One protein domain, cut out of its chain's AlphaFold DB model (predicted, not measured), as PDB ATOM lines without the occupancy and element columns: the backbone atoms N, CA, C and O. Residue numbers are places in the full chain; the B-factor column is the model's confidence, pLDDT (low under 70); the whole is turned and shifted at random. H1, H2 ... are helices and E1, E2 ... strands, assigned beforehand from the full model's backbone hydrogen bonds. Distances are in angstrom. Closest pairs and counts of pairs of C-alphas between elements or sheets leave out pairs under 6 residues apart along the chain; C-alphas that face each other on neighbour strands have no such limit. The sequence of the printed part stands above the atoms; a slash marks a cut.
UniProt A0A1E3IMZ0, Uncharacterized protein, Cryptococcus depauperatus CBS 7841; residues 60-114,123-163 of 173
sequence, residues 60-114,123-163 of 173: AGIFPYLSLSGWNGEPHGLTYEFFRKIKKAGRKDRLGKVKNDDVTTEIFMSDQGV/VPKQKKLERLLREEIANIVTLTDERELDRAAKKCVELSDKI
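AT A GLANCE: This is residues 60 to 114 and 123 to 163 of the 173 residues of an uncharacterized protein of Cryptococcus depauperatus CBS 7841 (UniProt A0A1E3IMZ0). A long helical hairpin, H3 and H4 side by side, makes one half of the domain. The short helix H2 packs on H4 and lies between it and a two-stranded hairpin, E1 and E2, while H1 begins beside E2 and comes close to both long helices. The printed part has 96 residues, with elements in the order H1 H2 E1 E2 H3 H4; the sheet, E1 - E2, is antiparallel and the class is mostly helix. The whole is compact, with a radius of gyration of the C-alphas of 12.6 A, and spans 36 by 32 by 25 A.

IN THESE COORDINATES: H1, residues 62 to 72, begins at C-alpha 62 (19.687, -6.663, 7.264) and is 15.4 A long. H2 is residues 80 to 84. E1, residues 94 to 100, is 17.5 A long, and E2, residues 103 to 108, is 16.0 A. H3, residues 124 to 142, is 27.9 A long. H4, residues 146 to 162, is 24.1 A long and ends at C-alpha 162 (31.399, 0.081, 5.374).

HOW THE PARTS SIT: E1 and E2 form a hairpin, antiparallel at 157 degrees, with N 98 and O 105 at 2.9 A, within hydrogen-bond range. The closest C-alphas of H2 and E1, Phe 82 and Gly 96, are 6.5 A apart. H2 touches H4, closest at the C-alphas of Phe 83 and Ala 153, 5.2 A. H3 and H4, a helical hairpin, touch at a shallow tilt of 23 degrees, opposite ways; their closest C-alphas, Ile 140 and Leu 149, are 5.8 A apart. H1 is close to but not clearly touching H3, closest at the C-alphas of Phe 63 and Glu 130, 7.1 A. Every O i to N i+4 pair is within hydrogen-bond range in H1, H2 and H4, and 13 of 15 in H3.

THE WHOLE: The C-alphas of Asn 72 and Asp 145 are the farthest apart, 36.6 A. Residues 115 to 122 are not printed, and C-alphas 114 and 123 are 20.7 A apart across the cut. Of the links printed whole, none is long. Residues 111 to 114 and 123 to 125 have pLDDT under 70.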
ATOM      1  N   ALA A  60      14.534  -8.156  12.149       85.31
ATOM      2  CA  ALA A  60      14.872  -7.014  11.299       85.31
ATOM      3  C   ALA A  60      15.318  -7.460   9.898       85.31
ATOM      4  O   ALA A  60      15.959  -8.503   9.748       85.31
ATOM      5  N   GLY A  61      15.063  -6.656   8.864       88.12
ATOM      6  CA  GLY A  61      15.844  -6.739   7.631       88.12
ATOM      7  C   GLY A  61      17.312  -6.355   7.879       88.12
ATOM      8  O   GLY A  61      17.605  -5.514   8.728       88.12
ATOM      9  N   ILE A  62      18.245  -6.913   7.102       88.81
ATOM     10  CA  ILE A  62      19.687  -6.663   7.264       88.81
ATOM     11  C   ILE A  62      20.076  -5.182   7.123       88.81
ATOM     12  O   ILE A  62      20.847  -4.672   7.928       88.81
ATOM     13  N   PHE A  63      19.524  -4.461   6.142       87.25
ATOM     14  CA  PHE A  63      19.859  -3.047   5.933       87.25
ATOM     15  C   PHE A  63      19.237  -2.088   6.962       87.25
ATOM     16  O   PHE A  63      19.960  -1.218   7.438       87.25
ATOM     17  N   PRO A  64      17.952  -2.225   7.353       83.12
ATOM     18  CA  PRO A  64      17.404  -1.500   8.500       83.12
ATOM     19  C   PRO A  64      18.186  -1.747   9.787       83.12
ATOM     20  O   PRO A  64      18.446  -0.805  10.524       83.12
ATOM     21  N   TYR A  65      18.602  -2.992  10.030       86.56
ATOM     22  CA  TYR A  65      19.414  -3.342  11.190       86.56
ATOM     23  C   TYR A  65      20.784  -2.649  11.163       86.56
ATOM     24  O   TYR A  65      21.138  -1.972  12.124       86.56
ATOM     25  N   LEU A  66      21.501  -2.710  10.033       85.44
ATOM     26  CA  LEU A  66      22.753  -1.968   9.838       85.44
ATOM     27  C   LEU A  66      22.577  -0.452   9.996       85.44
ATOM     28  O   LEU A  66      23.425   0.206  10.589       85.44
ATOM     29  N   SER A  67      21.472   0.103   9.493       81.12
ATOM     30  CA  SER A  67      21.157   1.526   9.640       81.12
ATOM     31  C   SER A  67      20.822   1.914  11.081       81.12
ATOM     32  O   SER A  67      21.081   3.053  11.450       81.12
ATOM     33  N   LEU A  68      20.242   1.008  11.876       79.50
ATOM     34  CA  LEU A  68      19.931   1.237  13.289       79.50
ATOM     35  C   LEU A  68      21.201   1.175  14.144       79.50
ATOM     36  O   LEU A  68      21.484   2.119  14.871       79.50
ATOM     37  N   SER A  69      22.017   0.128  14.000       80.50
ATOM     38  CA  SER A  69      23.320   0.038  14.679       80.50
ATOM     39  C   SER A  69      24.234   1.214  14.307       80.50
ATOM     40  O   SER A  69      24.815   1.853  15.180       80.50
ATOM     41  N   GLY A  70      24.264   1.583  13.021       79.00
ATOM     42  CA  GLY A  70      24.965   2.764  12.512       79.00
ATOM     43  C   GLY A  70      24.329   4.120  12.862       79.00
ATOM     44  O   GLY A  70      24.885   5.147  12.479       79.00
ATOM     45  N   TRP A  71      23.190   4.147  13.562       76.44
ATOM     46  CA  TRP A  71      22.616   5.359  14.166       76.44
ATOM     47  C   TRP A  71      22.871   5.403  15.679       76.44
ATOM     48  O   TRP A  71      23.237   6.454  16.197       76.44
ATOM     49  N   ASN A  72      22.779   4.252  16.353       75.69
ATOM     50  CA  ASN A  72      23.076   4.092  17.781       75.69
ATOM     51  C   ASN A  72      24.577   4.201  18.119       75.69
ATOM     52  O   ASN A  72      24.925   4.419  19.274       75.69
ATOM     53  N   GLY A  73      25.470   4.010  17.139       74.75
ATOM     54  CA  GLY A  73      26.917   3.909  17.376       74.75
ATOM     55  C   GLY A  73      27.371   2.545  17.901       74.75
ATOM     56  O   GLY A  73      28.449   2.412  18.475       74.75
ATOM     57  N   GLU A  74      26.549   1.519  17.697       78.00
ATOM     58  CA  GLU A  74      26.760   0.173  18.225       78.00
ATOM     59  C   GLU A  74      27.323  -0.776  17.155       78.00
ATOM     60  O   GLU A  74      26.980  -0.661  15.972       78.00
ATOM     61  N   PRO A  75      28.119  -1.790  17.543       81.19
ATOM     62  CA  PRO A  75      28.479  -2.869  16.637       81.19
ATOM     63  C   PRO A  75      27.232  -3.666  16.229       81.19
ATOM     64  O   PRO A  75      26.476  -4.173  17.060       81.19
ATOM     65  N   HIS A  76      27.048  -3.862  14.925       85.25
ATOM     66  CA  HIS A  76      25.926  -4.634  14.379       85.25
ATOM     67  C   HIS A  76      26.106  -6.163  14.483       85.25
ATOM     68  O   HIS A  76      25.296  -6.904  13.943       85.25
ATOM     69  N   GLY A  77      27.195  -6.681  15.064       86.94
ATOM     70  CA  GLY A  77      27.376  -8.119  15.345       86.94
ATOM     71  C   GLY A  77      27.276  -9.104  14.157       86.94
ATOM     72  O   GLY A  77      27.254 -10.319  14.370       86.94
ATOM     73  N   LEU A  78      27.242  -8.628  12.904       90.25
ATOM     74  CA  LEU A  78      27.191  -9.467  11.692       90.25
ATOM     75  C   LEU A  78      28.602  -9.968  11.373       90.25
ATOM     76  O   LEU A  78      29.305  -9.443  10.518       90.25
ATOM     77  N   THR A  79      29.035 -10.971  12.126       91.06
ATOM     78  CA  THR A  79      30.376 -11.547  11.998       91.06
ATOM     79  C   THR A  79      30.550 -12.362  10.713       91.06
ATOM     80  O   THR A  79      29.593 -12.812  10.082       91.06
ATOM     81  N   TYR A  80      31.802 -12.663  10.376       91.88
ATOM     82  CA  TYR A  80      32.149 -13.656   9.355       91.88
ATOM     83  C   TYR A  80      31.399 -14.989   9.550       91.88
ATOM     84  O   TYR A  80      30.850 -15.544   8.600       91.88
ATOM     85  N   GLU A  81      31.297 -15.459  10.798       92.81
ATOM     86  CA  GLU A  81      30.576 -16.686  11.155       92.81
ATOM     87  C   GLU A  81      29.058 -16.581  10.952       92.81
ATOM     88  O   GLU A  81      28.419 -17.594  10.673       92.81
ATOM     89  N   PHE A  82      28.469 -15.384  11.061       94.25
ATOM     90  CA  PHE A  82      27.077 -15.148  10.671       94.25
ATOM     91  C   PHE A  82      26.916 -15.344   9.157       94.25
ATOM     92  O   PHE A  82      26.084 -16.144   8.732       94.25
ATOM     93  N   PHE A  83      27.749 -14.682   8.344       94.12
ATOM     94  CA  PHE A  83      27.647 -14.754   6.883       94.12
ATOM     95  C   PHE A  83      27.941 -16.157   6.338       94.12
ATOM     96  O   PHE A  83      27.174 -16.665   5.524       94.12
ATOM     97  N   ARG A  84      28.974 -16.840   6.847       94.06
ATOM     98  CA  ARG A  84      29.345 -18.214   6.449       94.06
ATOM     99  C   ARG A  84      28.238 -19.250   6.719       94.06
ATOM    100  O   ARG A  84      28.172 -20.293   6.062       94.06
ATOM    101  N   LYS A  85      27.345 -18.974   7.677       94.25
ATOM    102  CA  LYS A  85      26.214 -19.844   8.048       94.25
ATOM    103  C   LYS A  85      24.939 -19.584   7.240       94.25
ATOM    104  O   LYS A  85      23.987 -20.348   7.391       94.25
ATOM    105  N   ILE A  86      24.912 -18.581   6.361       94.00
ATOM    106  CA  ILE A  86      23.768 -18.330   5.475       94.00
ATOM    107  C   ILE A  86      23.629 -19.497   4.488       94.00
ATOM    108  O   ILE A  86      24.555 -19.820   3.751       94.00
ATOM    109  N   LYS A  87      22.453 -20.138   4.478       90.94
ATOM    110  CA  LYS A  87      22.110 -21.242   3.553       90.94
ATOM    111  C   LYS A  87      20.955 -20.918   2.603       90.94
ATOM    112  O   LYS A  87      20.636 -21.734   1.746       90.94
ATOM    113  N   LYS A  88      20.301 -19.765   2.776       91.50
ATOM    114  CA  LYS A  88      19.191 -19.267   1.947       91.50
ATOM    115  C   LYS A  88      19.205 -17.736   1.937       91.50
ATOM    116  O   LYS A  88      19.480 -17.130   2.968       91.50
ATOM    117  N   ALA A  89      18.926 -17.139   0.781       87.81
ATOM    118  CA  ALA A  89      19.086 -15.704   0.516       87.81
ATOM    119  C   ALA A  89      17.947 -15.120  -0.349       87.81
ATOM    120  O   ALA A  89      18.095 -14.069  -0.972       87.81
ATOM    121  N   GLY A  90      16.790 -15.788  -0.405       86.12
ATOM    122  CA  GLY A  90      15.584 -15.247  -1.022       86.12
ATOM    123  C   GLY A  90      15.045 -14.039  -0.251       86.12
ATOM    124  O   GLY A  90      15.330 -13.850   0.930       86.12
ATOM    125  N   ARG A  91      14.219 -13.212  -0.905       83.06
ATOM    126  CA  ARG A  91      13.752 -11.910  -0.376       83.06
ATOM    127  C   ARG A  91      13.209 -11.966   1.060       83.06
ATOM    128  O   ARG A  91      13.475 -11.057   1.834       83.06
ATOM    129  N   LYS A  92      12.460 -13.017   1.412       83.75
ATOM    130  CA  LYS A  92      11.859 -13.201   2.746       83.75
ATOM    131  C   LYS A  92      12.664 -14.127   3.669       83.75
ATOM    132  O   LYS A  92      12.221 -14.353   4.792       83.75
ATOM    133  N   ASP A  93      13.795 -14.677   3.232       89.44
ATOM    134  CA  ASP A  93      14.534 -15.669   4.016       89.44
ATOM    135  C   ASP A  93      15.226 -15.048   5.234       89.44
ATOM    136  O   ASP A  93      15.730 -13.920   5.195       89.44
ATOM    137  N   ARG A  94      15.260 -15.821   6.326       91.62
ATOM    138  CA  ARG A  94      16.054 -15.516   7.519       91.62
ATOM    139  C   ARG A  94      17.505 -15.907   7.253       91.62
ATOM    140  O   ARG A  94      17.799 -17.090   7.091       91.62
ATOM    141  N   LEU A  95      18.394 -14.923   7.271       92.56
ATOM    142  CA  LEU A  95      19.835 -15.093   7.101       92.56
ATOM    143  C   LEU A  95      20.476 -15.695   8.361       92.56
ATOM    144  O   LEU A  95      21.311 -16.589   8.263       92.56
ATOM    145  N   GLY A  96      20.047 -15.259   9.551       92.88
ATOM    146  CA  GLY A  96      20.594 -15.757  10.813       92.88
ATOM    147  C   GLY A  96      20.009 -15.080  12.050       92.88
ATOM    148  O   GLY A  96      18.890 -14.562  12.021       92.88
ATOM    149  N   LYS A  97      20.778 -15.087  13.142       92.69
ATOM    150  CA  LYS A  97      20.495 -14.345  14.377       92.69
ATOM    151  C   LYS A  97      21.755 -13.623  14.845       92.69
ATOM    152  O   LYS A  97      22.843 -14.178  14.716       92.69
ATOM    153  N   VAL A  98      21.585 -12.441  15.424       88.94
ATOM    154  CA  VAL A  98      22.625 -11.699  16.151       88.94
ATOM    155  C   VAL A  98      22.169 -11.530  17.596       88.94
ATOM    156  O   VAL A  98      20.967 -11.418  17.846       88.94
ATOM    157  N   LYS A  99      23.107 -11.542  18.546       85.81
ATOM    158  CA  LYS A  99      22.859 -11.209  19.950       85.81
ATOM    159  C   LYS A  99      23.710  -9.989  20.310       85.81
ATOM    160  O   LYS A  99      24.931 -10.101  20.289       85.81
ATOM    161  N   ASN A 100      23.051  -8.880  20.637       77.75
ATOM    162  CA  ASN A 100      23.659  -7.690  21.231       77.75
ATOM    163  C   ASN A 100      23.123  -7.599  22.662       77.75
ATOM    164  O   ASN A 100      21.905  -7.558  22.850       77.75
ATOM    165  N   ASP A 101      24.016  -7.651  23.649       78.50
ATOM    166  CA  ASP A 101      23.687  -7.746  25.077       78.50
ATOM    167  C   ASP A 101      22.595  -8.795  25.341       78.50
ATOM    168  O   ASP A 101      22.751  -9.947  24.937       78.50
ATOM    169  N   ASP A 102      21.473  -8.436  25.966       80.25
ATOM    170  CA  ASP A 102      20.365  -9.363  26.235       80.25
ATOM    171  C   ASP A 102      19.359  -9.505  25.074       80.25
ATOM    172  O   ASP A 102      18.432 -10.320  25.138       80.25
ATOM    173  N   VAL A 103      19.544  -8.774  23.970       81.31
ATOM    174  CA  VAL A 103      18.626  -8.772  22.823       81.31
ATOM    175  C   VAL A 103      19.129  -9.701  21.718       81.31
ATOM    176  O   VAL A 103      20.187  -9.504  21.126       81.31
ATOM    177  N   THR A 104      18.325 -10.713  21.379       88.00
ATOM    178  CA  THR A 104      18.546 -11.550  20.188       88.00
ATOM    179  C   THR A 104      17.639 -11.103  19.045       88.00
ATOM    180  O   THR A 104      16.417 -11.163  19.173       88.00
ATOM    181  N   THR A 105      18.227 -10.735  17.907       87.75
ATOM    182  CA  THR A 105      17.519 -10.265  16.706       87.75
ATOM    183  C   THR A 105      17.679 -11.271  15.565       87.75
ATOM    184  O   THR A 105      18.793 -11.615  15.172       87.75
ATOM    185  N   GLU A 106      16.567 -11.759  15.010       90.44
ATOM    186  CA  GLU A 106      16.550 -12.550  13.776       90.44
ATOM    187  C   GLU A 106      16.718 -11.631  12.557       90.44
ATOM    188  O   GLU A 106      15.942 -10.693  12.369       90.44
ATOM    189  N   ILE A 107      17.706 -11.912  11.710       90.62
ATOM    190  CA  ILE A 107      18.054 -11.070  10.557       90.62
ATOM    191  C   ILE A 107      17.515 -11.688   9.266       90.62
ATOM    192  O   ILE A 107      17.720 -12.877   9.011       90.62
ATOM    193  N   PHE A 108      16.863 -10.875   8.435       90.81
ATOM    194  CA  PHE A 108      16.225 -11.259   7.172       90.81
ATOM    195  C   PHE A 108      16.803 -10.495   5.967       90.81
ATOM    196  O   PHE A 108      17.343  -9.399   6.108       90.81
ATOM    197  N   MET A 109      16.666 -11.050   4.760       89.12
ATOM    198  CA  MET A 109      17.173 -10.436   3.514       89.12
ATOM    199  C   MET A 109      16.438  -9.136   3.104       89.12
ATOM    200  O   MET A 109      17.009  -8.241   2.468       89.12
ATOM    201  N   SER A 110      15.168  -8.998   3.489       82.81
ATOM    202  CA  SER A 110      14.415  -7.738   3.486       82.81
ATOM    203  C   SER A 110      13.518  -7.660   4.718       82.81
ATOM    204  O   SER A 110      13.264  -8.682   5.357       82.81
ATOM    205  N   ASP A 111      12.986  -6.473   5.026       68.62
ATOM    206  CA  ASP A 111      11.932  -6.357   6.038       68.62
ATOM    207  C   ASP A 111      10.735  -7.236   5.647       68.62
ATOM    208  O   ASP A 111      10.270  -7.229   4.500       68.62
ATOM    209  N   GLN A 112      10.241  -8.015   6.607       58.88
ATOM    210  CA  GLN A 112       9.005  -8.770   6.459       58.88
ATOM    211  C   GLN A 112       7.830  -7.882   6.882       58.88
ATOM    212  O   GLN A 112       7.520  -7.785   8.064       58.88
ATOM    213  N   GLY A 113       7.182  -7.234   5.911       50.56
ATOM    214  CA  GLY A 113       5.931  -6.491   6.126       50.56
ATOM    215  C   GLY A 113       5.874  -5.112   5.473       50.56
ATOM    216  O   GLY A 113       4.781  -4.603   5.252       50.56
ATOM    217  N   VAL A 114       7.017  -4.536   5.096       50.56
ATOM    218  CA  VAL A 114       7.075  -3.231   4.422       50.56
ATOM    219  C   VAL A 114       7.282  -3.471   2.915       50.56
ATOM    220  O   VAL A 114       8.251  -4.147   2.545       50.56
ATOM    221  N   VAL A 123      22.356   7.993   0.600       61.12
ATOM    222  CA  VAL A 123      23.332   8.660  -0.256       61.12
ATOM    223  C   VAL A 123      23.730   7.677  -1.370       61.12
ATOM    224  O   VAL A 123      23.879   6.486  -1.082       61.12
ATOM    225  N   PRO A 124      23.952   8.099  -2.632       60.16
ATOM    226  CA  PRO A 124      24.237   7.172  -3.738       60.16
ATOM    227  C   PRO A 124      25.358   6.149  -3.456       60.16
ATOM    228  O   PRO A 124      25.293   5.004  -3.906       60.16
ATOM    229  N   LYS A 125      26.351   6.528  -2.635       65.94
ATOM    230  CA  LYS A 125      27.413   5.641  -2.134       65.94
ATOM    231  C   LYS A 125      26.882   4.492  -1.257       65.94
ATOM    232  O   LYS A 125      27.345   3.367  -1.418       65.94
ATOM    233  N   GLN A 126      25.909   4.747  -0.379       73.19
ATOM    234  CA  GLN A 126      25.256   3.725   0.450       73.19
ATOM    235  C   GLN A 126      24.439   2.764  -0.417       73.19
ATOM    236  O   GLN A 126      24.649   1.563  -0.312       73.19
ATOM    237  N   LYS A 127      23.617   3.264  -1.357       78.38
ATOM    238  CA  LYS A 127      22.838   2.407  -2.280       78.38
ATOM    239  C   LYS A 127      23.721   1.419  -3.054       78.38
ATOM    240  O   LYS A 127      23.345   0.263  -3.226       78.38
ATOM    241  N   LYS A 128      24.915   1.846  -3.486       85.19
ATOM    242  CA  LYS A 128      25.891   0.959  -4.144       85.19
ATOM    243  C   LYS A 128      26.417  -0.131  -3.203       85.19
ATOM    244  O   LYS A 128      26.518  -1.277  -3.625       85.19
ATOM    245  N   LEU A 129      26.749   0.213  -1.957       86.69
ATOM    246  CA  LEU A 129      27.230  -0.754  -0.967       86.69
ATOM    247  C   LEU A 129      26.125  -1.734  -0.543       86.69
ATOM    248  O   LEU A 129      26.375  -2.934  -0.527       86.69
ATOM    249  N   GLU A 130      24.902  -1.256  -0.287       87.25
ATOM    250  CA  GLU A 130      23.744  -2.110   0.021       87.25
ATOM    251  C   GLU A 130      23.487  -3.126  -1.104       87.25
ATOM    252  O   GLU A 130      23.286  -4.312  -0.841       87.25
ATOM    253  N   ARG A 131      23.565  -2.689  -2.371       88.69
ATOM    254  CA  ARG A 131      23.428  -3.585  -3.527       88.69
ATOM    255  C   ARG A 131      24.532  -4.644  -3.571       88.69
ATOM    256  O   ARG A 131      24.216  -5.821  -3.692       88.69
ATOM    257  N   LEU A 132      25.796  -4.241  -3.405       91.62
ATOM    258  CA  LEU A 132      26.938  -5.164  -3.371       91.62
ATOM    259  C   LEU A 132      26.826  -6.178  -2.222       91.62
ATOM    260  O   LEU A 132      27.109  -7.352  -2.424       91.62
ATOM    261  N   LEU A 133      26.371  -5.764  -1.033       92.06
ATOM    262  CA  LEU A 133      26.162  -6.687   0.088       92.06
ATOM    263  C   LEU A 133      25.034  -7.688  -0.216       92.06
ATOM    264  O   LEU A 133      25.173  -8.872   0.078       92.06
ATOM    265  N   ARG A 134      23.937  -7.249  -0.852       91.56
ATOM    266  CA  ARG A 134      22.863  -8.155  -1.301       91.56
ATOM    267  C   ARG A 134      23.360  -9.159  -2.350       91.56
ATOM    268  O   ARG A 134      22.975 -10.322  -2.281       91.56
ATOM    269  N   GLU A 135      24.191  -8.714  -3.292       92.25
ATOM    270  CA  GLU A 135      24.824  -9.558  -4.317       92.25
ATOM    271  C   GLU A 135      25.738 -10.618  -3.666       92.25
ATOM    272  O   GLU A 135      25.575 -11.806  -3.931       92.25
ATOM    273  N   GLU A 136      26.620 -10.240  -2.734       93.31
ATOM    274  CA  GLU A 136      27.519 -11.198  -2.064       93.31
ATOM    275  C   GLU A 136      26.796 -12.182  -1.127       93.31
ATOM    276  O   GLU A 136      27.146 -13.360  -1.077       93.31
ATOM    277  N   ILE A 137      25.734 -11.754  -0.435       93.06
ATOM    278  CA  ILE A 137      24.889 -12.665   0.358       93.06
ATOM    279  C   ILE A 137      24.192 -13.700  -0.538       93.06
ATOM    280  O   ILE A 137      24.033 -14.851  -0.130       93.06
ATOM    281  N   ALA A 138      23.788 -13.317  -1.753       91.50
ATOM    282  CA  ALA A 138      23.249 -14.261  -2.727       91.50
ATOM    283  C   ALA A 138      24.336 -15.228  -3.234       91.50
ATOM    284  O   ALA A 138      24.080 -16.433  -3.296       91.50
ATOM    285  N   ASN A 139      25.552 -14.733  -3.502       92.25
ATOM    286  CA  ASN A 139      26.692 -15.561  -3.911       92.25
ATOM    287  C   ASN A 139      26.991 -16.665  -2.885       92.25
ATOM    288  O   ASN A 139      27.087 -17.828  -3.273       92.25
ATOM    289  N   ILE A 140      27.051 -16.344  -1.582       92.50
ATOM    290  CA  ILE A 140      27.325 -17.313  -0.494       92.50
ATOM    291  C   ILE A 140      26.435 -18.564  -0.569       92.50
ATOM    292  O   ILE A 140      26.898 -19.663  -0.279       92.50
ATOM    293  N   VAL A 141      25.171 -18.424  -0.980       91.31
ATOM    294  CA  VAL A 141      24.220 -19.549  -1.074       91.31
ATOM    295  C   VAL A 141      24.462 -20.434  -2.303       91.31
ATOM    296  O   VAL A 141      24.033 -21.585  -2.322       91.31
ATOM    297  N   THR A 142      25.152 -19.917  -3.321       91.31
ATOM    298  CA  THR A 142      25.484 -20.641  -4.561       91.31
ATOM    299  C   THR A 142      26.880 -21.267  -4.561       91.31
ATOM    300  O   THR A 142      27.133 -22.173  -5.353       91.31
ATOM    301  N   LEU A 143      27.779 -20.804  -3.689       91.19
ATOM    302  CA  LEU A 143      29.171 -21.249  -3.642       91.19
ATOM    303  C   LEU A 143      29.314 -22.620  -2.971       91.19
ATOM    304  O   LEU A 143      28.795 -22.859  -1.880       91.19
ATOM    305  N   THR A 144      30.062 -23.507  -3.627       88.81
ATOM    306  CA  THR A 144      30.410 -24.852  -3.138       88.81
ATOM    307  C   THR A 144      31.890 -25.001  -2.780       88.81
ATOM    308  O   THR A 144      32.241 -25.930  -2.056       88.81
ATOM    309  N   ASP A 145      32.756 -24.097  -3.251       93.62
ATOM    310  CA  ASP A 145      34.163 -24.032  -2.855       93.62
ATOM    311  C   ASP A 145      34.319 -23.249  -1.538       93.62
ATOM    312  O   ASP A 145      33.896 -22.095  -1.425       93.62
ATOM    313  N   GLU A 146      34.947 -23.868  -0.536       91.38
ATOM    314  CA  GLU A 146      35.137 -23.268   0.794       91.38
ATOM    315  C   GLU A 146      36.029 -22.010   0.768       91.38
ATOM    316  O   GLU A 146      35.828 -21.106   1.572       91.38
ATOM    317  N   ARG A 147      36.992 -21.888  -0.159       92.31
ATOM    318  CA  ARG A 147      37.851 -20.690  -0.255       92.31
ATOM    319  C   ARG A 147      37.093 -19.515  -0.859       92.31
ATOM    320  O   ARG A 147      37.295 -18.374  -0.435       92.31
ATOM    321  N   GLU A 148      36.232 -19.774  -1.839       92.88
ATOM    322  CA  GLU A 148      35.344 -18.756  -2.402       92.88
ATOM    323  C   GLU A 148      34.268 -18.337  -1.394       92.88
ATOM    324  O   GLU A 148      34.048 -17.139  -1.214       92.88
ATOM    325  N   LEU A 149      33.676 -19.295  -0.670       92.31
ATOM    326  CA  LEU A 149      32.753 -19.051   0.443       92.31
ATOM    327  C   LEU A 149      33.399 -18.165   1.523       92.31
ATOM    328  O   LEU A 149      32.825 -17.148   1.914       92.31
ATOM    329  N   ASP A 150      34.616 -18.497   1.962       93.19
ATOM    330  CA  ASP A 150      35.379 -17.716   2.940       93.19
ATOM    331  C   ASP A 150      35.668 -16.292   2.439       93.19
ATOM    332  O   ASP A 150      35.619 -15.326   3.210       93.19
ATOM    333  N   ARG A 151      35.974 -16.139   1.144       93.88
ATOM    334  CA  ARG A 151      36.215 -14.835   0.511       93.88
ATOM    335  C   ARG A 151      34.938 -14.000   0.446       93.88
ATOM    336  O   ARG A 151      34.987 -12.815   0.775       93.88
ATOM    337  N   ALA A 152      33.812 -14.601   0.067       93.19
ATOM    338  CA  ALA A 152      32.509 -13.946   0.029       93.19
ATOM    339  C   ALA A 152      32.049 -13.540   1.440       93.19
ATOM    340  O   ALA A 152      31.680 -12.390   1.655       93.19
ATOM    341  N   ALA A 153      32.178 -14.422   2.438       93.31
ATOM    342  CA  ALA A 153      31.841 -14.120   3.830       93.31
ATOM    343  C   ALA A 153      32.693 -12.972   4.408       93.31
ATOM    344  O   ALA A 153      32.148 -12.074   5.048       93.31
ATOM    345  N   LYS A 154      34.009 -12.938   4.138       93.38
ATOM    346  CA  LYS A 154      34.883 -11.806   4.517       93.38
ATOM    347  C   LYS A 154      34.478 -10.506   3.821       93.38
ATOM    348  O   LYS A 154      34.453  -9.458   4.460       93.38
ATOM    349  N   LYS A 155      34.115 -10.572   2.537       93.88
ATOM    350  CA  LYS A 155      33.642  -9.415   1.766       93.88
ATOM    351  C   LYS A 155      32.283  -8.906   2.258       93.88
ATOM    352  O   LYS A 155      32.068  -7.699   2.261       93.88
ATOM    353  N   CYS A 156      31.395  -9.783   2.726       93.19
ATOM    354  CA  CYS A 156      30.148  -9.387   3.380       93.19
ATOM    355  C   CYS A 156      30.393  -8.598   4.670       93.19
ATOM    356  O   CYS A 156      29.738  -7.576   4.847       93.19
ATOM    357  N   VAL A 157      31.359  -9.006   5.507       91.81
ATOM    358  CA  VAL A 157      31.784  -8.225   6.689       91.81
ATOM    359  C   VAL A 157      32.350  -6.868   6.263       91.81
ATOM    360  O   VAL A 157      31.860  -5.828   6.682       91.81
ATOM    361  N   GLU A 158      33.308  -6.849   5.330       90.88
ATOM    362  CA  GLU A 158      33.897  -5.600   4.825       90.88
ATOM    363  C   GLU A 158      32.836  -4.628   4.271       90.88
ATOM    364  O   GLU A 158      32.944  -3.411   4.431       90.88
ATOM    365  N   LEU A 159      31.805  -5.155   3.606       91.25
ATOM    366  CA  LEU A 159      30.687  -4.369   3.098       91.25
ATOM    367  C   LEU A 159      29.731  -3.933   4.214       91.25
ATOM    368  O   LEU A 159      29.321  -2.775   4.180       91.25
ATOM    369  N   SER A 160      29.393  -4.788   5.188       88.88
ATOM    370  CA  SER A 160      28.539  -4.406   6.322       88.88
ATOM    371  C   SER A 160      29.179  -3.312   7.165       88.88
ATOM    372  O   SER A 160      28.531  -2.302   7.411       88.88
ATOM    373  N   ASP A 161      30.468  -3.444   7.474       85.75
ATOM    374  CA  ASP A 161      31.213  -2.479   8.284       85.75
ATOM    375  C   ASP A 161      31.315  -1.121   7.564       85.75
ATOM    376  O   ASP A 161      31.276  -0.062   8.186       85.75
ATOM    377  N   LYS A 162      31.403  -1.129   6.223       85.06
ATOM    378  CA  LYS A 162      31.399   0.081   5.374       85.06
ATOM    379  C   LYS A 162      30.011   0.708   5.210       85.06
ATOM    380  O   LYS A 162      29.911   1.891   4.860       85.06
ATOM    381  N   ILE A 163      28.942  -0.054   5.419       78.00
ATOM    382  CA  ILE A 163      27.554   0.400   5.335       78.00
ATOM    383  C   ILE A 163      27.189   1.055   6.674       78.00
ATOM    384  O   ILE A 163      27.089   0.406   7.701       78.00
TER     385      ILE A 163